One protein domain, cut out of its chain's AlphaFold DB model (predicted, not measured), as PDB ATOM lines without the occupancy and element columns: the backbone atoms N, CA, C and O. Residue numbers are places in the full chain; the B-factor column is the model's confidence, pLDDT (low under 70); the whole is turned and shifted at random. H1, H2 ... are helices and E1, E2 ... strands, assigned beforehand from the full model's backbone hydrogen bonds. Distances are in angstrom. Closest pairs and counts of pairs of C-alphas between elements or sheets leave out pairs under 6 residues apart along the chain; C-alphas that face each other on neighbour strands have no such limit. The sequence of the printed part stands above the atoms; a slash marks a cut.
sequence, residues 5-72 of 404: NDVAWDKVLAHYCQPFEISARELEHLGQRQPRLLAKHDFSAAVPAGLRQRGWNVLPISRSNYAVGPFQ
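This is residues 5 to 72 of the 404 residues of an uncharacterized protein of Corynebacterium lizhenjunii (UniProt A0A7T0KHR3). A small sheet of three strands, E1, E3 and E2, makes one wall of this rounded domain, with H2 and H3 over the same face, H2 standing up from it. H1 lies farther from the sheet and joins the other three helices, while H4 sits near the beginning of E2 and only grazes the sheet. The printed part has 68 residues, with four named helices and three named strands in the order H1, E1, H2, H3, H4, E2, E3. The sheet is antiparallel throughout, and the class is mixed, helices and strands. The whole is compact, with a radius of gyration of the C-alphas of 10.5 A and spans of 24 by 22 by 21 A.

H1 is residues 5 to 13, 12.1 A long, beginning at C-alpha 5 at (-38.394, 26.561, -4.588). E1 is residues 20 to 23, and H2, residues 24 to 31, follows with no residue between them; their lengths are 10.3 A and 10.1 A. C-alpha 24 is at (-38.884, 38.963, -12.864). H3 is residues 35 to 39 and H4 residues 49 to 54. E2 is residues 57 to 60, 10.1 A long. E3, residues 65 to 69, is 13.4 A long and ends at C-alpha 69 at (-35.207, 26.023, -21.408).

H1 is the hub of the helices. It touches H2, about perpendicular at 80 degrees; their closest C-alphas, Ala 8 and Gly 31, are 4.2 A apart. It touches H3, the closest C-alphas being those of Asn 5 and Leu 38, 6.1 A apart. It touches H4 at a steep tilt of 42 degrees, the same way, with the C-alphas of Asp 10 and Gly 50 closest at 5.9 A. H1 is not on the sheet. E1 and E3 are antiparallel at 158 degrees; N 22 and O 66 are within hydrogen-bond range at 2.9 A. E3 and E2 form an antiparallel hairpin at 156 degrees, with N 59 and O 67 at 2.8 A. H2 is over E1 and stands up from the sheet at 60 degrees. H3 has a height over the sheet of 9.3 A and is only just over E3, on which 3 of its C-alphas fall. H2 and H4 are apart. In H1, H2 and H3 every O i to N i+4 pair is within hydrogen-bond range; in H4 1 of 2 is.

The two C-alphas farthest apart, those of Gln 53 and Arg 63, are 26.7 A apart. The printed part has no cut and no long link. Mean pLDDT of the printed part is 94.6, and no printed residue is under 70.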
ATOM      1  N   ASN A   5     -38.710  26.298  -3.184       88.69
ATOM      2  CA  ASN A   5     -38.394  26.561  -4.588       88.69
ATOM      3  C   ASN A   5     -39.089  25.567  -5.534       88.69
ATOM      4  O   ASN A   5     -39.523  25.986  -6.602       88.69
ATOM      5  N   ASP A   6     -39.238  24.294  -5.147       90.44
ATOM      6  CA  ASP A   6     -39.969  23.299  -5.945       90.44
ATOM      7  C   ASP A   6     -41.433  23.711  -6.115       90.44
ATOM      8  O   ASP A   6     -41.916  23.832  -7.236       90.44
ATOM      9  N   VAL A   7     -42.105  24.038  -5.006       92.81
ATOM     10  CA  VAL A   7     -43.519  24.452  -5.013       92.81
ATOM     11  C   VAL A   7     -43.735  25.711  -5.854       92.81
ATOM     12  O   VAL A   7     -44.719  25.815  -6.583       92.81
ATOM     13  N   ALA A   8     -42.832  26.688  -5.748       94.56
ATOM     14  CA  ALA A   8     -42.921  27.913  -6.530       94.56
ATOM     15  C   ALA A   8     -42.752  27.646  -8.034       94.56
ATOM     16  O   ALA A   8     -43.515  28.179  -8.838       94.56
ATOM     17  N   TRP A   9     -41.798  26.797  -8.421       96.25
ATOM     18  CA  TRP A   9     -41.598  26.451  -9.826       96.25
ATOM     19  C   TRP A   9     -42.712  25.583 -10.400       96.25
ATOM     20  O   TRP A   9     -43.059  25.777 -11.560       96.25
ATOM     21  N   ASP A  10     -43.333  24.701  -9.619       95.50
ATOM     22  CA  ASP A  10     -44.494  23.936 -10.083       95.50
ATOM     23  C   ASP A  10     -45.667  24.850 -10.461       95.50
ATOM     24  O   ASP A  10     -46.320  24.620 -11.480       95.50
ATOM     25  N   LYS A  11     -45.892  25.936  -9.702       96.69
ATOM     26  CA  LYS A  11     -46.893  26.960 -10.052       96.69
ATOM     27  C   LYS A  11     -46.562  27.626 -11.379       96.69
ATOM     28  O   LYS A  11     -47.426  27.707 -12.239       96.69
ATOM     29  N   VAL A  12     -45.316  28.063 -11.567       97.50
ATOM     30  CA  VAL A  12     -44.872  28.697 -12.821       97.50
ATOM     31  C   VAL A  12     -45.042  27.730 -13.995       97.50
ATOM     32  O   VAL A  12     -45.643  28.078 -15.006       97.50
ATOM     33  N   LEU A  13     -44.573  26.489 -13.852       97.31
ATOM     34  CA  LEU A  13     -44.595  25.473 -14.907       97.31
ATOM     35  C   LEU A  13     -46.003  24.970 -15.253       97.31
ATOM     36  O   LEU A  13     -46.171  24.353 -16.304       97.31
ATOM     37  N   ALA A  14     -47.020  25.252 -14.436       96.69
ATOM     38  CA  ALA A  14     -48.416  25.011 -14.802       96.69
ATOM     39  C   ALA A  14     -48.885  25.906 -15.969       96.69
ATOM     40  O   ALA A  14     -49.831  25.548 -16.668       96.69
ATOM     41  N   HIS A  15     -48.212  27.040 -16.203       97.00
ATOM     42  CA  HIS A  15     -48.542  27.987 -17.272       97.00
ATOM     43  C   HIS A  15     -47.737  27.772 -18.564       97.00
ATOM     44  O   HIS A  15     -48.125  28.296 -19.606       97.00
ATOM     45  N   TYR A  16     -46.643  27.000 -18.525       95.50
ATOM     46  CA  TYR A  16     -45.725  26.851 -19.661       95.50
ATOM     47  C   TYR A  16     -45.413  25.381 -19.962       95.50
ATOM     48  O   TYR A  16     -44.877  24.648 -19.130       95.50
ATOM     49  N   CYS A  17     -45.703  24.958 -21.194       91.06
ATOM     50  CA  CYS A  17     -45.442  23.601 -21.690       91.06
ATOM     51  C   CYS A  17     -44.234  23.500 -22.642       91.06
ATOM     52  O   CYS A  17     -43.817  22.395 -22.976       91.06
ATOM     53  N   GLN A  18     -43.661  24.634 -23.052       94.44
ATOM     54  CA  GLN A  18     -42.483  24.758 -23.920       94.44
ATOM     55  C   GLN A  18     -41.488  25.751 -23.298       94.44
ATOM     56  O   GLN A  18     -41.911  26.515 -22.427       94.44
ATOM     57  N   PRO A  19     -40.204  25.774 -23.716       95.88
ATOM     58  CA  PRO A  19     -39.249  26.802 -23.301       95.88
ATOM     59  C   PRO A  19     -39.798  28.218 -23.506       95.88
ATOM     60  O   PRO A  19     -40.491  28.482 -24.489       95.88
ATOM     61  N   PHE A  20     -39.497  29.123 -22.577       97.25
ATOM     62  CA  PHE A  20     -40.133  30.438 -22.507       97.25
ATOM     63  C   PHE A  20     -39.202  31.501 -21.925       97.25
ATOM     64  O   PHE A  20     -38.231  31.193 -21.232       97.25
ATOM     65  N   GLU A  21     -39.522  32.766 -22.182       97.50
ATOM     66  CA  GLU A  21     -38.958  33.901 -21.457       97.50
ATOM     67  C   GLU A  21     -39.982  34.422 -20.452       97.50
ATOM     68  O   GLU A  21     -41.184  34.420 -20.716       97.50
ATOM     69  N   ILE A  22     -39.506  34.860 -19.290       98.00
ATOM     70  CA  ILE A  22     -40.348  35.371 -18.213       98.00
ATOM     71  C   ILE A  22     -39.688  36.572 -17.546       98.00
ATOM     72  O   ILE A  22     -38.487  36.576 -17.249       98.00
ATOM     73  N   SER A  23     -40.482  37.609 -17.288       98.12
ATOM     74  CA  SER A  23     -40.008  38.761 -16.521       98.12
ATOM     75  C   SER A  23     -39.895  38.418 -15.035       98.12
ATOM     76  O   SER A  23     -40.628  37.584 -14.510       98.12
ATOM     77  N   ALA A  24     -39.019  39.105 -14.308       96.88
ATOM     78  CA  ALA A  24     -38.884  38.963 -12.864       96.88
ATOM     79  C   ALA A  24     -40.222  39.234 -12.155       96.88
ATOM     80  O   ALA A  24     -40.594  38.499 -11.251       96.88
ATOM     81  N   ARG A  25     -40.984  40.234 -12.613       97.56
ATOM     82  CA  ARG A  25     -42.300  40.568 -12.051       97.56
ATOM     83  C   ARG A  25     -43.310  39.433 -12.232       97.56
ATOM     84  O   ARG A  25     -44.052  39.119 -11.309       97.56
ATOM     85  N   GLU A  26     -43.344  38.830 -13.414       97.88
ATOM     86  CA  GLU A  26     -44.237  37.708 -13.707       97.88
ATOM     87  C   GLU A  26     -43.809  36.437 -12.967       97.88
ATOM     88  O   GLU A  26     -44.647  35.770 -12.366       97.88
ATOM     89  N   LEU A  27     -42.502  36.156 -12.909       97.44
ATOM     90  CA  LEU A  27     -41.945  35.043 -12.140       97.44
ATOM     91  C   LEU A  27     -42.284  35.167 -10.647       97.44
ATOM     92  O   LEU A  27     -42.657  34.180 -10.017       97.44
ATOM     93  N   GLU A  28     -42.197  36.376 -10.089       97.25
ATOM     94  CA  GLU A  28     -42.601  36.654  -8.710       97.25
ATOM     95  C   GLU A  28     -44.100  36.446  -8.495       97.25
ATOM     96  O   GLU A  28     -44.497  35.818  -7.516       97.25
ATOM     97  N   HIS A  29     -44.924  36.940  -9.420       97.62
ATOM     98  CA  HIS A  29     -46.377  36.823  -9.352       97.62
ATOM     99  C   HIS A  29     -46.842  35.358  -9.405       97.62
ATOM    100  O   HIS A  29     -47.621  34.933  -8.552       97.62
ATOM    101  N   LEU A  30     -46.334  34.575 -10.362       97.12
ATOM    102  CA  LEU A  30     -46.696  33.164 -10.533       97.12
ATOM    103  C   LEU A  30     -46.088  32.275  -9.438       97.12
ATOM    104  O   LEU A  30     -46.773  31.434  -8.857       97.12
ATOM    105  N   GLY A  31     -44.802  32.466  -9.133       94.50
ATOM    106  CA  GLY A  31     -44.077  31.661  -8.149       94.50
ATOM    107  C   GLY A  31     -44.369  32.041  -6.695       94.50
ATOM    108  O   GLY A  31     -44.076  31.258  -5.791       94.50
ATOM    109  N   GLN A  32     -44.948  33.226  -6.458       95.88
ATOM    110  CA  GLN A  32     -45.190  33.811  -5.132       95.88
ATOM    111  C   GLN A  32     -43.918  33.846  -4.267       95.88
ATOM    112  O   GLN A  32     -43.939  33.574  -3.064       95.88
ATOM    113  N   ARG A  33     -42.779  34.120  -4.906       93.00
ATOM    114  CA  ARG A  33     -41.450  34.098  -4.292       93.00
ATOM    115  C   ARG A  33     -40.497  34.989  -5.078       93.00
ATOM    116  O   ARG A  33     -40.598  35.085  -6.296       93.00
ATOM    117  N   GLN A  34     -39.540  35.597  -4.377       92.38
ATOM    118  CA  GLN A  34     -38.581  36.513  -4.992       92.38
ATOM    119  C   GLN A  34     -37.836  35.852  -6.171       92.38
ATOM    120  O   GLN A  34     -37.206  34.805  -5.977       92.38
ATOM    121  N   PRO A  35     -37.801  36.482  -7.361       92.44
ATOM    122  CA  PRO A  35     -37.199  35.917  -8.574       92.44
ATOM    123  C   PRO A  35     -35.743  35.499  -8.401       92.44
ATOM    124  O   PRO A  35     -35.326  34.452  -8.887       92.44
ATOM    125  N   ARG A  36     -34.967  36.282  -7.641       86.94
ATOM    126  CA  ARG A  36     -33.560  35.975  -7.362       86.94
ATOM    127  C   ARG A  36     -33.392  34.631  -6.647       86.94
ATOM    128  O   ARG A  36     -32.417  33.942  -6.915       86.94
ATOM    129  N   LEU A  37     -34.316  34.252  -5.762       87.88
ATOM    130  CA  LEU A  37     -34.275  32.961  -5.063       87.88
ATOM    131  C   LEU A  37     -34.682  31.798  -5.975       87.88
ATOM    132  O   LEU A  37     -34.218  30.680  -5.769       87.88
ATOM    133  N   LEU A  38     -35.540  32.067  -6.962       92.31
ATOM    134  CA  LEU A  38     -36.011  31.090  -7.944       92.31
ATOM    135  C   LEU A  38     -35.025  30.860  -9.090       92.31
ATOM    136  O   LEU A  38     -35.073  29.809  -9.714       92.31
ATOM    137  N   ALA A  39     -34.160  31.831  -9.380       91.31
ATOM    138  CA  ALA A  39     -33.183  31.756 -10.465       91.31
ATOM    139  C   ALA A  39     -31.749  31.445  -9.990       91.31
ATOM    140  O   ALA A  39     -30.859  31.237 -10.817       91.31
ATOM    141  N   LYS A  40     -31.491  31.441  -8.675       87.75
ATOM    142  CA  LYS A  40     -30.164  31.159  -8.111       87.75
ATOM    143  C   LYS A  40     -29.956  29.648  -7.958       87.75
ATOM    144  O   LYS A  40     -30.262  29.080  -6.914       87.75
ATOM    145  N   HIS A  41     -29.421  29.021  -9.003       91.75
ATOM    146  CA  HIS A  41     -28.995  27.619  -9.000       91.75
ATOM    147  C   HIS A  41     -27.479  27.552  -9.219       91.75
ATOM    148  O   HIS A  41     -27.023  27.538 -10.362       91.75
ATOM    149  N   ASP A  42     -26.706  27.566  -8.131       89.31
ATOM    150  CA  ASP A  42     -25.234  27.597  -8.190       89.31
ATOM    151  C   ASP A  42     -24.630  26.218  -8.542       89.31
ATOM    152  O   ASP A  42     -23.502  26.150  -9.011       89.31
ATOM    153  N   PHE A  43     -25.392  25.131  -8.370       89.69
ATOM    154  CA  PHE A  43     -25.039  23.738  -8.688       89.69
ATOM    155  C   PHE A  43     -26.303  22.950  -9.085       89.69
ATOM    156  O   PHE A  43     -27.429  23.385  -8.811       89.69
ATOM    157  N   SER A  44     -26.156  21.801  -9.747       91.50
ATOM    158  CA  SER A  44     -27.278  21.085 -10.381       91.50
ATOM    159  C   SER A  44     -28.282  20.492  -9.383       91.50
ATOM    160  O   SER A  44     -29.486  20.404  -9.668       91.50
ATOM    161  N   ALA A  45     -27.845  20.134  -8.171       85.19
ATOM    162  CA  ALA A  45     -28.751  19.669  -7.122       85.19
ATOM    163  C   ALA A  45     -29.712  20.773  -6.641       85.19
ATOM    164  O   ALA A  45     -30.832  20.463  -6.230       85.19
ATOM    165  N   ALA A  46     -29.337  22.052  -6.782       86.56
ATOM    166  CA  ALA A  46     -30.194  23.187  -6.440       86.56
ATOM    167  C   ALA A  46     -31.332  23.426  -7.450       86.56
ATOM    168  O   ALA A  46     -32.219  24.237  -7.181       86.56
ATOM    169  N   VAL A  47     -31.328  22.741  -8.602       91.94
ATOM    170  CA  VAL A  47     -32.388  22.870  -9.609       91.94
ATOM    171  C   VAL A  47     -33.703  22.264  -9.080       91.94
ATOM    172  O   VAL A  47     -33.731  21.100  -8.677       91.94
ATOM    173  N   PRO A  48     -34.818  23.009  -9.102       92.44
ATOM    174  CA  PRO A  48     -36.141  22.514  -8.730       92.44
ATOM    175  C   PRO A  48     -36.553  21.258  -9.504       92.44
ATOM    176  O   PRO A  48     -36.289  21.126 -10.702       92.44
ATOM    177  N   ALA A  49     -37.243  20.334  -8.840       91.06
ATOM    178  CA  ALA A  49     -37.626  19.037  -9.386       91.06
ATOM    179  C   ALA A  49     -38.439  19.150 -10.684       91.06
ATOM    180  O   ALA A  49     -38.136  18.438 -11.642       91.06
ATOM    181  N   GLY A  50     -39.407  20.071 -10.754       93.56
ATOM    182  CA  GLY A  50     -40.227  20.286 -11.950       93.56
ATOM    183  C   GLY A  50     -39.422  20.734 -13.177       93.56
ATOM    184  O   GLY A  50     -39.724  20.312 -14.298       93.56
ATOM    185  N   LEU A  51     -38.363  21.529 -12.971       96.19
ATOM    186  CA  LEU A  51     -37.418  21.930 -14.020       96.19
ATOM    187  C   LEU A  51     -36.502  20.766 -14.414       96.19
ATOM    188  O   LEU A  51     -36.375  20.455 -15.597       96.19
ATOM    189  N   ARG A  52     -35.936  20.061 -13.423       94.12
ATOM    190  CA  ARG A  52     -35.060  18.901 -13.640       94.12
ATOM    191  C   ARG A  52     -35.751  17.803 -14.451       94.12
ATOM    192  O   ARG A  52     -35.150  17.265 -15.372       94.12
ATOM    193  N   GLN A  53     -37.016  17.503 -14.149       94.19
ATOM    194  CA  GLN A  53     -37.818  16.511 -14.879       94.19
ATOM    195  C   GLN A  53     -37.998  16.860 -16.363       94.19
ATOM    196  O   GLN A  53     -38.105  15.961 -17.191       94.19
ATOM    197  N   ARG A  54     -38.013  18.155 -16.702       95.50
ATOM    198  CA  ARG A  54     -38.111  18.656 -18.082       95.50
ATOM    199  C   ARG A  54     -36.746  18.834 -18.753       95.50
ATOM    200  O   ARG A  54     -36.691  19.177 -19.930       95.50
ATOM    201  N   GLY A  55     -35.648  18.645 -18.017       95.19
ATOM    202  CA  GLY A  55     -34.302  18.985 -18.477       95.19
ATOM    203  C   GLY A  55     -34.108  20.488 -18.697       95.19
ATOM    204  O   GLY A  55     -33.319  20.876 -19.553       95.19
ATOM    205  N   TRP A  56     -34.855  21.338 -17.982       97.31
ATOM    206  CA  TRP A  56     -34.812  22.792 -18.143       97.31
ATOM    207  C   TRP A  56     -34.000  23.474 -17.047       97.31
ATOM    208  O   TRP A  56     -33.964  23.029 -15.903       97.31
ATOM    209  N   ASN A  57     -33.402  24.604 -17.407       97.25
ATOM    210  CA  ASN A  57     -32.619  25.475 -16.549       97.25
ATOM    211  C   ASN A  57     -33.013  26.936 -16.762       97.25
ATOM    212  O   ASN A  57     -33.640  27.291 -17.759       97.25
ATOM    213  N   VAL A  58     -32.634  27.781 -15.804       97.06
ATOM    214  CA  VAL A  58     -32.979  29.206 -15.774       97.06
ATOM    215  C   VAL A  58     -31.733  30.020 -16.096       97.06
ATOM    216  O   VAL A  58     -30.731  29.935 -15.386       97.06
ATOM    217  N   LEU A  59     -31.803  30.822 -17.154       96.88
ATOM    218  CA  LEU A  59     -30.724  31.689 -17.604       96.88
ATOM    219  C   LEU A  59     -31.149  33.158 -17.471       96.88
ATOM    220  O   LEU A  59     -32.081  33.582 -18.151       96.88
ATOM    221  N   PRO A  60     -30.483  33.970 -16.634       96.31
ATOM    222  CA  PRO A  60     -30.702  35.412 -16.623       96.31
ATOM    223  C   PRO A  60     -30.255  36.021 -17.955       96.31
ATOM    224  O   PRO A  60     -29.069  35.967 -18.286       96.31
ATOM    225  N   ILE A  61     -31.192  36.608 -18.698       97.31
ATOM    226  CA  ILE A  61     -30.919  37.277 -19.982       97.31
ATOM    227  C   ILE A  61     -30.839  38.799 -19.827       97.31
ATOM    228  O   ILE A  61     -30.217  39.469 -20.639       97.31
ATOM    229  N   SER A  62     -31.395  39.360 -18.750       97.00
ATOM    230  CA  SER A  62     -31.197  40.762 -18.366       97.00
ATOM    231  C   SER A  62     -31.293  40.938 -16.848       97.00
ATOM    232  O   SER A  62     -31.367  39.961 -16.102       97.00
ATOM    233  N   ARG A  63     -31.294  42.182 -16.347       93.75
ATOM    234  CA  ARG A  63     -31.568  42.453 -14.918       93.75
ATOM    235  C   ARG A  63     -32.979  42.054 -14.484       93.75
ATOM    236  O   ARG A  63     -33.213  41.880 -13.292       93.75
ATOM    237  N   SER A  64     -33.910  41.970 -15.427       95.62
ATOM    238  CA  SER A  64     -35.335  41.816 -15.144       95.62
ATOM    239  C   SER A  64     -35.993  40.676 -15.906       95.62
ATOM    240  O   SER A  64     -37.195  40.522 -15.751       95.62
ATOM    241  N   ASN A  65     -35.262  39.898 -16.708       97.81
ATOM    242  CA  ASN A  65     -35.821  38.810 -17.510       97.81
ATOM    243  C   ASN A  65     -34.951  37.553 -17.429       97.81
ATOM    244  O   ASN A  65     -33.719  37.628 -17.330       97.81
ATOM    245  N   TYR A  66     -35.613  36.405 -17.534       97.88
ATOM    246  CA  TYR A  66     -35.009  35.081 -17.550       97.88
ATOM    247  C   TYR A  66     -35.512  34.303 -18.761       97.88
ATOM    248  O   TYR A  66     -36.693  34.373 -19.088       97.88
ATOM    249  N   ALA A  67     -34.635  33.520 -19.376       97.88
ATOM    250  CA  ALA A  67     -35.019  32.442 -20.273       97.88
ATOM    251  C   ALA A  67     -35.061  31.128 -19.484       97.88
ATOM    252  O   ALA A  67     -34.204  30.876 -18.632       97.88
ATOM    253  N   VAL A  68     -36.042  30.278 -19.773       98.12
ATOM    254  CA  VAL A  68     -36.212  28.950 -19.181       98.12
ATOM    255  C   VAL A  68     -36.267  27.927 -20.306       98.12
ATOM    256  O   VAL A  68     -37.127  28.004 -21.181       98.12
ATOM    257  N   GLY A  69     -35.343  26.970 -20.304       97.38
ATOM    258  CA  GLY A  69     -35.207  26.023 -21.408       97.38
ATOM    259  C   GLY A  69     -34.062  25.029 -21.220       97.38
ATOM    260  O   GLY A  69     -33.438  25.011 -20.159       97.38
ATOM    261  N   PRO A  70     -33.773  24.184 -22.225       96.69
ATOM    262  CA  PRO A  70     -32.816  23.081 -22.123       96.69
ATOM    263  C   PRO A  70     -31.352  23.544 -22.242       96.69
ATOM    264  O   PRO A  70     -30.600  23.098 -23.105       96.69
ATOM    265  N   PHE A  71     -30.935  24.469 -21.378       96.62
ATOM    266  CA  PHE A  71     -29.582  25.023 -21.363       96.62
ATOM    267  C   PHE A  71     -28.638  24.124 -20.565       96.62
ATOM    268  O   PHE A  71     -28.914  23.816 -19.405       96.62
ATOM    269  N   GLN A  72     -27.498  23.746 -21.138       95.12
ATOM    270  CA  GLN A  72     -26.443  23.048 -20.399       95.12
ATOM    271  C   GLN A  72     -25.605  24.073 -19.628       95.12
ATOM    272  O   GLN A  72     -24.735  24.730 -20.192       95.12
TER     273      GLN A  72